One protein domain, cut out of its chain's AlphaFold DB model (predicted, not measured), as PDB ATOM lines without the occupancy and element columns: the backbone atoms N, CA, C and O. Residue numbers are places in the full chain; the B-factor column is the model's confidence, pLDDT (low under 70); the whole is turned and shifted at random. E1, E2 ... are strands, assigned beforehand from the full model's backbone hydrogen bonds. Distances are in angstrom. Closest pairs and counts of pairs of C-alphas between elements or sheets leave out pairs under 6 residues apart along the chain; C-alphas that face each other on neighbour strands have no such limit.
ATOM      1  N   LYS A   3      29.689  11.097  -2.978       84.19
ATOM      2  CA  LYS A   3      30.746  11.714  -2.159       84.19
ATOM      3  C   LYS A   3      31.207  10.739  -1.079       84.19
ATOM      4  O   LYS A   3      30.424   9.941  -0.564       84.19
ATOM      5  N   ARG A   4      32.498  10.785  -0.757       88.75
ATOM      6  CA  ARG A   4      33.072  10.049   0.371       88.75
ATOM      7  C   ARG A   4      32.964  10.919   1.616       88.75
ATOM      8  O   ARG A   4      33.558  11.992   1.650       88.75
ATOM      9  N   LEU A   5      32.209  10.458   2.606       89.06
ATOM     10  CA  LEU A   5      32.034  11.131   3.891       89.06
ATOM     11  C   LEU A   5      32.777  10.361   4.974       89.06
ATOM     12  O   LEU A   5      32.787   9.130   4.947       89.06
ATOM     13  N   ARG A   6      33.385  11.071   5.923       92.62
ATOM     14  CA  ARG A   6      33.851  10.481   7.180       92.62
ATOM     15  C   ARG A   6      32.736  10.624   8.201       92.62
ATOM     16  O   ARG A   6      32.255  11.724   8.448       92.62
ATOM     17  N   LEU A   7      32.313   9.495   8.737       92.69
ATOM     18  CA  LEU A   7      31.188   9.367   9.639       92.69
ATOM     19  C   LEU A   7      31.689   8.831  10.966       92.69
ATOM     20  O   LEU A   7      32.426   7.842  10.984       92.69
ATOM     21  N   LYS A   8      31.258   9.444  12.062       94.31
ATOM     22  CA  LYS A   8      31.549   8.972  13.411       94.31
ATOM     23  C   LYS A   8      30.327   8.275  13.987       94.31
ATOM     24  O   LYS A   8      29.260   8.872  14.072       94.31
ATOM     25  N   CYS A   9      30.468   6.997  14.339       93.75
ATOM     26  CA  CYS A   9      29.357   6.210  14.865       93.75
ATOM     27  C   CYS A   9      28.919   6.716  16.243       93.75
ATOM     28  O   CYS A   9      29.714   6.668  17.177       93.75
ATOM     29  N   TRP A  10      27.637   7.056  16.392       92.31
ATOM     30  CA  TRP A  10      27.034   7.419  17.681       92.31
ATOM     31  C   TRP A  10      27.201   6.357  18.779       92.31
ATOM     32  O   TRP A  10      27.294   6.694  19.953       92.31
ATOM     33  N   LYS A  11      27.236   5.066  18.412       92.75
ATOM     34  CA  LYS A  11      27.251   3.955  19.378       92.75
ATOM     35  C   LYS A  11      28.654   3.536  19.810       92.75
ATOM     36  O   LYS A  11      28.875   3.261  20.981       92.75
ATOM     37  N   CYS A  12      29.578   3.378  18.861       93.75
ATOM     38  CA  CYS A  12      30.915   2.828  19.138       93.75
ATOM     39  C   CYS A  12      32.044   3.857  19.043       93.75
ATOM     40  O   CYS A  12      33.207   3.474  19.145       93.75
ATOM     41  N   ASP A  13      31.710   5.125  18.788       92.94
ATOM     42  CA  ASP A  13      32.631   6.259  18.625       92.94
ATOM     43  C   ASP A  13      33.671   6.097  17.498       92.94
ATOM     44  O   ASP A  13      34.516   6.958  17.282       92.94
ATOM     45  N   LYS A  14      33.615   5.004  16.724       93.88
ATOM     46  CA  LYS A  14      34.555   4.761  15.629       93.88
ATOM     47  C   LYS A  14      34.202   5.589  14.402       93.88
ATOM     48  O   LYS A  14      33.062   5.570  13.927       93.88
ATOM     49  N   THR A  15      35.225   6.217  13.835       93.50
ATOM     50  CA  THR A  15      35.143   6.931  12.563       93.50
ATOM     51  C   THR A  15      35.390   5.979  11.392       93.50
ATOM     52  O   THR A  15      36.373   5.237  11.364       93.50
ATOM     53  N   PHE A  16      34.505   5.996  10.399       92.31
ATOM     54  CA  PHE A  16      34.651   5.265   9.139       92.31
ATOM     55  C   PHE A  16      34.357   6.180   7.959       92.31
ATOM     56  O   PHE A  16      33.544   7.093   8.038       92.31
ATOM     57  N   ALA A  17      35.007   5.917   6.829       91.06
ATOM     58  CA  ALA A  17      34.714   6.627   5.597       91.06
ATOM     59  C   ALA A  17      33.782   5.793   4.716       91.06
ATOM     60  O   ALA A  17      34.112   4.653   4.389       91.06
ATOM     61  N   LEU A  18      32.662   6.371   4.288       89.62
ATOM     62  CA  LEU A  18      31.684   5.703   3.437       89.62
ATOM     63  C   LEU A  18      31.366   6.560   2.210       89.62
ATOM     64  O   LEU A  18      31.119   7.761   2.306       89.62
ATOM     65  N   THR A  19      31.380   5.927   1.041       89.19
ATOM     66  CA  THR A  19      31.048   6.575  -0.228       89.19
ATOM     67  C   THR A  19      29.574   6.351  -0.545       89.19
ATOM     68  O   THR A  19      29.174   5.222  -0.833       89.19
ATOM     69  N   MET A  20      28.775   7.417  -0.540       86.88
ATOM     70  CA  MET A  20      27.327   7.358  -0.769       86.88
ATOM     71  C   MET A  20      26.846   8.461  -1.704       86.88
ATOM     72  O   MET A  20      27.551   9.447  -1.924       86.88
ATOM     73  N   ASP A  21      25.667   8.259  -2.290       84.94
ATOM     74  CA  ASP A  21      24.986   9.333  -2.999       84.94
ATOM     75  C   ASP A  21      24.285  10.239  -1.987       84.94
ATOM     76  O   ASP A  21      23.571   9.752  -1.116       84.94
ATOM     77  N   ILE A  22      24.559  11.538  -2.076       81.75
ATOM     78  CA  ILE A  22      24.011  12.566  -1.184       81.75
ATOM     79  C   ILE A  22      23.114  13.562  -1.928       81.75
ATOM     80  O   ILE A  22      22.736  14.586  -1.364       81.75
ATOM     81  N   ALA A  23      22.795  13.310  -3.206       78.44
ATOM     82  CA  ALA A  23      21.919  14.209  -3.951       78.44
ATOM     83  C   ALA A  23      20.463  13.992  -3.539       78.44
ATOM     84  O   ALA A  23      19.969  12.868  -3.537       78.44
ATOM     85  N   GLY A  24      19.777  15.082  -3.186       71.94
ATOM     86  CA  GLY A  24      18.338  15.072  -2.896       71.94
ATOM     87  C   GLY A  24      17.911  14.332  -1.620       71.94
ATOM     88  O   GLY A  24      16.755  14.439  -1.237       71.94
ATOM     89  N   GLN A  25      18.815  13.631  -0.926       78.25
ATOM     90  CA  GLN A  25      18.518  12.952   0.340       78.25
ATOM     91  C   GLN A  25      19.066  13.760   1.529       78.25
ATOM     92  O   GLN A  25      20.286  13.913   1.636       78.25
ATOM     93  N   PRO A  26      18.208  14.321   2.400       80.75
ATOM     94  CA  PRO A  26      18.656  15.016   3.605       80.75
ATOM     95  C   PRO A  26      19.053  14.034   4.713       80.75
ATOM     96  O   PRO A  26      20.010  14.292   5.426       80.75
ATOM     97  N   LEU A  27      18.378  12.887   4.809       85.75
ATOM     98  CA  LEU A  27      18.595  11.873   5.839       85.75
ATOM     99  C   LEU A  27      18.999  10.552   5.192       85.75
ATOM    100  O   LEU A  27      18.312  10.049   4.302       85.75
ATOM    101  N   ILE A  28      20.106   9.970   5.650       88.38
ATOM    102  CA  ILE A  28      20.625   8.708   5.115       88.38
ATOM    103  C   ILE A  28      20.803   7.706   6.254       88.38
ATOM    104  O   ILE A  28      21.611   7.906   7.157       88.38
ATOM    105  N   SER A  29      20.086   6.584   6.190       89.44
ATOM    106  CA  SER A  29      20.293   5.447   7.093       89.44
ATOM    107  C   SER A  29      21.411   4.536   6.581       89.44
ATOM    108  O   SER A  29      21.350   4.047   5.448       89.44
ATOM    109  N   LYS A  30      22.410   4.254   7.422       89.94
ATOM    110  CA  LYS A  30      23.478   3.274   7.159       89.94
ATOM    111  C   LYS A  30      23.802   2.459   8.400       89.94
ATOM    112  O   LYS A  30      23.531   2.875   9.517       89.94
ATOM    113  N   GLU A  31      24.401   1.297   8.198       92.31
ATOM    114  CA  GLU A  31      24.920   0.476   9.286       92.31
ATOM    115  C   GLU A  31      26.395   0.801   9.543       92.31
ATOM    116  O   GLU A  31      27.165   1.031   8.606       92.31
ATOM    117  N   CYS A  32      26.793   0.848  10.815       91.81
ATOM    118  CA  CYS A  32      28.189   1.007  11.186       91.81
ATOM    119  C   CYS A  32      28.961  -0.290  10.882       91.81
ATOM    120  O   CYS A  32      28.654  -1.319  11.483       91.81
ATOM    121  N   PRO A  33      30.029  -0.248  10.063       92.50
ATOM    122  CA  PRO A  33      30.795  -1.442   9.699       92.50
ATOM    123  C   PRO A  33      31.587  -2.052  10.867       92.50
ATOM    124  O   PRO A  33      32.140  -3.137  10.725       92.50
ATOM    125  N   PHE A  34      31.680  -1.361  12.008       92.94
ATOM    126  CA  PHE A  34      32.426  -1.843  13.169       92.94
ATOM    127  C   PHE A  34      31.556  -2.525  14.223       92.94
ATOM    128  O   PHE A  34      31.990  -3.505  14.816       92.94
ATOM    129  N   CYS A  35      30.366  -1.989  14.504       92.81
ATOM    130  CA  CYS A  35      29.497  -2.495  15.571       92.81
ATOM    131  C   CYS A  35      28.140  -3.011  15.076       92.81
ATOM    132  O   CYS A  35      27.338  -3.451  15.897       92.81
ATOM    133  N   GLY A  36      27.856  -2.908  13.772       92.31
ATOM    134  CA  GLY A  36      26.583  -3.324  13.177       92.31
ATOM    135  C   GLY A  36      25.387  -2.455  13.576       92.31
ATOM    136  O   GLY A  36      24.248  -2.794  13.286       92.31
ATOM    137  N   ALA A  37      25.600  -1.337  14.280       91.69
ATOM    138  CA  ALA A  37      24.501  -0.474  14.693       91.69
ATOM    139  C   ALA A  37      23.993   0.374  13.528       91.69
ATOM    140  O   ALA A  37      24.781   0.995  12.804       91.69
ATOM    141  N   ARG A  38      22.669   0.462  13.393       91.62
ATOM    142  CA  ARG A  38      22.033   1.390  12.462       91.62
ATOM    143  C   ARG A  38      22.270   2.828  12.926       91.62
ATOM    144  O   ARG A  38      22.196   3.146  14.108       91.62
ATOM    145  N   CYS A  39      22.610   3.680  11.978       90.19
ATOM    146  CA  CYS A  39      23.004   5.065  12.164       90.19
ATOM    147  C   CYS A  39      22.256   5.922  11.143       90.19
ATOM    148  O   CYS A  39      22.159   5.538   9.972       90.19
ATOM    149  N   THR A  40      21.794   7.093  11.561       91.25
ATOM    150  CA  THR A  40      21.215   8.095  10.663       91.25
ATOM    151  C   THR A  40      22.212   9.228  10.462       91.25
ATOM    152  O   THR A  40      22.847   9.688  11.407       91.25
ATOM    153  N   ILE A  41      22.405   9.640   9.216       89.94
ATOM    154  CA  ILE A  41      23.277  10.746   8.825       89.94
ATOM    155  C   ILE A  41      22.357  11.873   8.384       89.94
ATOM    156  O   ILE A  41      21.675  11.728   7.367       89.94
ATOM    157  N   ASP A  42      22.336  12.963   9.143       88.25
ATOM    158  CA  ASP A  42      21.581  14.158   8.788       88.25
ATOM    159  C   ASP A  42      22.486  15.146   8.043       88.25
ATOM    160  O   ASP A  42      23.503  15.618   8.554       88.25
ATOM    161  N   LEU A  43      22.145  15.398   6.781       85.56
ATOM    162  CA  LEU A  43      22.844  16.319   5.890       85.56
ATOM    163  C   LEU A  43      22.166  17.688   5.822       85.56
ATOM    164  O   LEU A  43      22.737  18.614   5.242       85.56
ATOM    165  N   ASN A  44      20.970  17.820   6.397       83.25
ATOM    166  CA  ASN A  44      20.196  19.053   6.421       83.25
ATOM    167  C   ASN A  44      20.967  20.269   6.983       83.25
ATOM    168  O   ASN A  44      21.015  21.286   6.291       83.25
ATOM    169  N   PRO A  45      21.674  20.191   8.133       83.12
ATOM    170  CA  PRO A  45      22.424  21.329   8.678       83.12
ATOM    171  C   PRO A  45      23.586  21.783   7.786       83.12
ATOM    172  O   PRO A  45      24.118  22.874   7.967       83.12
ATOM    173  N   TYR A  46      23.991  20.952   6.824       82.25
ATOM    174  CA  TYR A  46      25.096  21.235   5.911       82.25
ATOM    175  C   TYR A  46      24.625  21.680   4.522       82.25
ATOM    176  O   TYR A  46      25.464  22.018   3.678       82.25
ATOM    177  N   ARG A  47      23.310  21.674   4.255       77.31
ATOM    178  CA  ARG A  47      22.739  22.216   3.019       77.31
ATOM    179  C   ARG A  47      22.674  23.732   3.131       77.31
ATOM    180  O   ARG A  47      21.879  24.271   3.893       77.31
ATOM    181  N   GLN A  48      23.495  24.420   2.344       67.06
ATOM    182  CA  GLN A  48      23.331  25.850   2.115       67.06
ATOM    183  C   GLN A  48      22.672  26.049   0.753       67.06
ATOM    184  O   GLN A  48      23.236  25.715  -0.294       67.06
ATOM    185  N   SER A  49      21.450  26.568   0.780       60.88
ATOM    186  CA  SER A  49      20.736  27.009  -0.413       60.88
ATOM    187  C   SER A  49      21.135  28.456  -0.687       60.88
ATOM    188  O   SER A  49      20.629  29.373  -0.044       60.88
ATOM    189  N   THR A  50      22.058  28.674  -1.621       56.72
ATOM    190  CA  THR A  50      22.354  30.027  -2.109       56.72
ATOM    191  C   THR A  50      21.455  30.310  -3.305       56.72
ATOM    192  O   THR A  50      21.662  29.754  -4.382       56.72
ATOM    193  N   THR A  51      20.453  31.168  -3.123       56.19
ATOM    194  CA  THR A  51      19.665  31.721  -4.232       56.19
ATOM    195  C   THR A  51      20.390  32.951  -4.770       56.19
ATOM    196  O   THR A  51      20.375  34.013  -4.149       56.19
ATOM    197  N   GLU A  52      21.062  32.815  -5.912       53.41
ATOM    198  CA  GLU A  52      21.706  33.942  -6.589       53.41
ATOM    199  C   GLU A  52      20.689  34.607  -7.529       53.41
ATOM    200  O   GLU A  52      20.374  34.087  -8.596       53.41
ATOM    201  N   VAL A  53      20.126  35.748  -7.114       56.88
ATOM    202  CA  VAL A  53      19.171  36.510  -7.934       56.88
ATOM    203  C   VAL A  53      19.943  37.467  -8.845       56.88
ATOM    204  O   VAL A  53      20.341  38.555  -8.427       56.88
ATOM    205  N   LEU A  54      20.148  37.085 -10.106       56.19
ATOM    206  CA  LEU A  54      20.679  37.988 -11.131       56.19
ATOM    207  C   LEU A  54      19.555  38.885 -11.677       56.19
ATOM    208  O   LEU A  54      18.591  38.417 -12.280       56.19
ATOM    209  N   ARG A  55      19.672  40.207 -11.489       54.72
ATOM    210  CA  ARG A  55      18.748  41.178 -12.101       54.72
ATOM    211  C   ARG A  55      18.921  41.165 -13.623       54.72
ATOM    212  O   ARG A  55      19.930  41.652 -14.123       54.72
ATOM    213  N   GLY A  56      17.908  40.678 -14.343       60.41
ATOM    214  CA  GLY A  56      17.785  40.837 -15.799       60.41
ATOM    215  C   GLY A  56      17.812  39.549 -16.624       60.41
ATOM    216  O   GLY A  56      17.724  39.623 -17.846       60.41
ATOM    217  N   THR A  57      17.915  38.369 -16.009       53.50
ATOM    218  CA  THR A  57      17.754  37.092 -16.721       53.50
ATOM    219  C   THR A  57      17.155  36.075 -15.753       53.50
ATOM    220  O   THR A  57      17.740  35.818 -14.708       53.50
ATOM    221  N   GLU A  58      15.974  35.534 -16.065       51.91
ATOM    222  CA  GLU A  58      15.288  34.492 -15.280       51.91
ATOM    223  C   GLU A  58      16.031  33.150 -15.386       51.91
ATOM    224  O   GLU A  58      15.552  32.192 -15.987       51.91
ATOM    225  N   ILE A  59      17.246  33.078 -14.843       52.12
ATOM    226  CA  ILE A  59      17.961  31.816 -14.673       52.12
ATOM    227  C   ILE A  59      18.080  31.561 -13.174       52.12
ATOM    228  O   ILE A  59      18.990  32.059 -12.514       52.12
ATOM    229  N   ASP A  60      17.144  30.776 -12.643       50.44
ATOM    230  CA  ASP A  60      17.206  30.245 -11.280       50.44
ATOM    231  C   ASP A  60      18.270  29.133 -11.239       50.44
ATOM    232  O   ASP A  60      17.991  27.944 -11.401       50.44
ATOM    233  N   LEU A  61      19.545  29.516 -11.120       52.03
ATOM    234  CA  LEU A  61      20.635  28.566 -10.897       52.03
ATOM    235  C   LEU A  61      20.644  28.174  -9.419       52.03
ATOM    236  O   LEU A  61      21.414  28.713  -8.624       52.03
ATOM    237  N   GLN A  62      19.805  27.207  -9.051       52.97
ATOM    238  CA  GLN A  62      19.860  26.582  -7.729       52.97
ATOM    239  C   GLN A  62      21.158  25.779  -7.601       52.97
ATOM    240  O   GLN A  62      21.242  24.609  -7.978       52.97
ATOM    241  N   LYS A  63      22.210  26.414  -7.082       56.19
ATOM    242  CA  LYS A  63      23.435  25.718  -6.684       56.19
ATOM    243  C   LYS A  63      23.274  25.236  -5.249       56.19
ATOM    244  O   LYS A  63      23.546  25.967  -4.301       56.19
ATOM    245  N   GLU A  64      22.856  23.986  -5.091       61.34
ATOM    246  CA  GLU A  64      22.897  23.320  -3.791       61.34
ATOM    247  C   GLU A  64      24.365  23.060  -3.412       61.34
ATOM    248  O   GLU A  64      25.032  22.200  -3.994       61.34
ATOM    249  N   THR A  65      24.887  23.835  -2.455       67.94
ATOM    250  CA  THR A  65      26.259  23.673  -1.960       67.94
ATOM    251  C   THR A  65      26.223  22.996  -0.596       67.94
ATOM    252  O   THR A  65      25.645  23.501   0.364       67.94
ATOM    253  N   LEU A  66      26.851  21.824  -0.508       72.81
ATOM    254  CA  LEU A  66      26.960  21.048   0.727       72.81
ATOM    255  C   LEU A  66      28.289  21.353   1.430       72.81
ATOM    256  O   LEU A  66      29.347  20.860   1.012       72.81
ATOM    257  N   HIS A  67      28.222  22.127   2.513       80.50
ATOM    258  CA  HIS A  67      29.357  22.463   3.378       80.50
ATOM    259  C   HIS A  67      29.537  21.386   4.446       80.50
ATOM    260  O   HIS A  67      29.108  21.522   5.588       80.50
ATOM    261  N   LEU A  68      30.145  20.278   4.039       80.62
ATOM    262  CA  LEU A  68      30.333  19.115   4.901       80.62
ATOM    263  C   LEU A  68      31.625  19.266   5.721       80.62
ATOM    264  O   LEU A  68      32.667  19.548   5.121       80.62
ATOM    265  N   PRO A  69      31.583  19.057   7.048       84.44
ATOM    266  CA  PRO A  69      32.777  19.051   7.888       84.44
ATOM    267  C   PRO A  69      33.679  17.847   7.574       84.44
ATOM    268  O   PRO A  69      33.294  16.919   6.856       84.44
ATOM    269  N   GLU A  70      34.893  17.847   8.134       86.06
ATOM    270  CA  GLU A  70      35.837  16.730   7.982       86.06
ATOM    271  C   GLU A  70      35.328  15.423   8.592       86.06
ATOM    272  O   GLU A  70      35.713  14.352   8.128       86.06
ATOM    273  N   GLU A  71      34.475  15.507   9.611       89.69
ATOM    274  CA  GLU A  71      33.829  14.383  10.275       89.69
ATOM    275  C   GLU A  71      32.377  14.751  10.589       89.69
ATOM    276  O   GLU A  71      32.104  15.817  11.135       89.69
ATOM    277  N   ILE A  72      31.448  13.862  10.237       89.94
ATOM    278  CA  ILE A  72      30.020  14.027  10.509       89.94
ATOM    279  C   ILE A  72      29.618  12.994  11.567       89.94
ATOM    280  O   ILE A  72      29.718  11.790  11.300       89.94
ATOM    281  N   PRO A  73      29.167  13.410  12.761       91.06
ATOM    282  CA  PRO A  73      28.612  12.479  13.730       91.06
ATOM    283  C   PRO A  73      27.302  11.899  13.192       91.06
ATOM    284  O   PRO A  73      26.469  12.617  12.641       91.06
ATOM    285  N   THR A  74      27.126  10.587  13.324       91.75
ATOM    286  CA  THR A  74      25.829   9.964  13.071       91.75
ATOM    287  C   THR A  74      24.924  10.122  14.286       91.75
ATOM    288  O   THR A  74      25.400  10.346  15.395       91.75
TER     289      THR A  74
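Overview. This is residues 3 to 74 of the 81 residues of an uncharacterized protein of Gammaproteobacteria bacterium (UniProt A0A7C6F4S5). A small head of two short strand hairpins, E1 with E2 and E3 with E4, bears one long, thin arm, the hairpin of E5 and E6 with the unnamed loop of residues 51 to 62 beyond it. The turns of the two head hairpins, residues 9 to 14 and 32 to 37, lie at the end of the head away from the arm, while residues 54 to 59 stick out at the arm's tip and residues 72 to 73 fold back beside E1. The printed part has 72 residues, with six named strands in the order E1 to E6, in three antiparallel two-stranded sheets, and no named helix. The class is all strand, although 31 of the 72 residues are in named elements, which is under half. The whole is loose, with a radius of gyration of the C-alphas of 15.6 A, and spans 55 by 18 by 16 A, much of the length being the arm.

Arrangement. E1, residues 3 to 8, and E2, residues 15 to 21, form an antiparallel hairpin at 146 degrees between their directions. N 5 and O 18 are within hydrogen-bond range at 2.9 A, and N 16 and O 7 at 2.8 A. E3, residues 27 to 31, and E4, residues 38 to 42, form a second antiparallel hairpin, at 153 degrees, with N 30 and O 39 at 2.9 A and N 39 and O 30 at 2.7 A. E1 and E4 are only just apart, their closest C-alphas being 8.1 A from each other. E5, residues 47 to 50, and E6, residues 63 to 66, form the third antiparallel hairpin, at 149 degrees, with N 48 and O 65 at 3.1 A and N 65 and O 48 at 3.3 A. Strands of different hairpins are apart. Residues 7 to 8 of E1 pair with residues 72 to 73, parallel.

Along the chain. E1 begins at C-alpha 3, (30.746, 11.714, -2.159), and is 15.8 A long. E2, the longest strand with 7 residues, measures 18.7 A. E3 is 13.5 A long and E4 is 13.3 A. E5 and E6 are 9.4 A each, and E6 ends at C-alpha 66, (26.960, 21.048, 0.727). In the arm's free stretch, C-alpha 56 is at (17.785, 40.837, -15.799).

Size, cuts and confidence. The two C-alphas farthest apart are those of Cys 35 and Gly 56, at 54.8 A. The printed part has no cut. The link from E5 to E6 is long, with 12 residues. Mean pLDDT of the printed part is 80.1, and residues 48 to 65 are under 70.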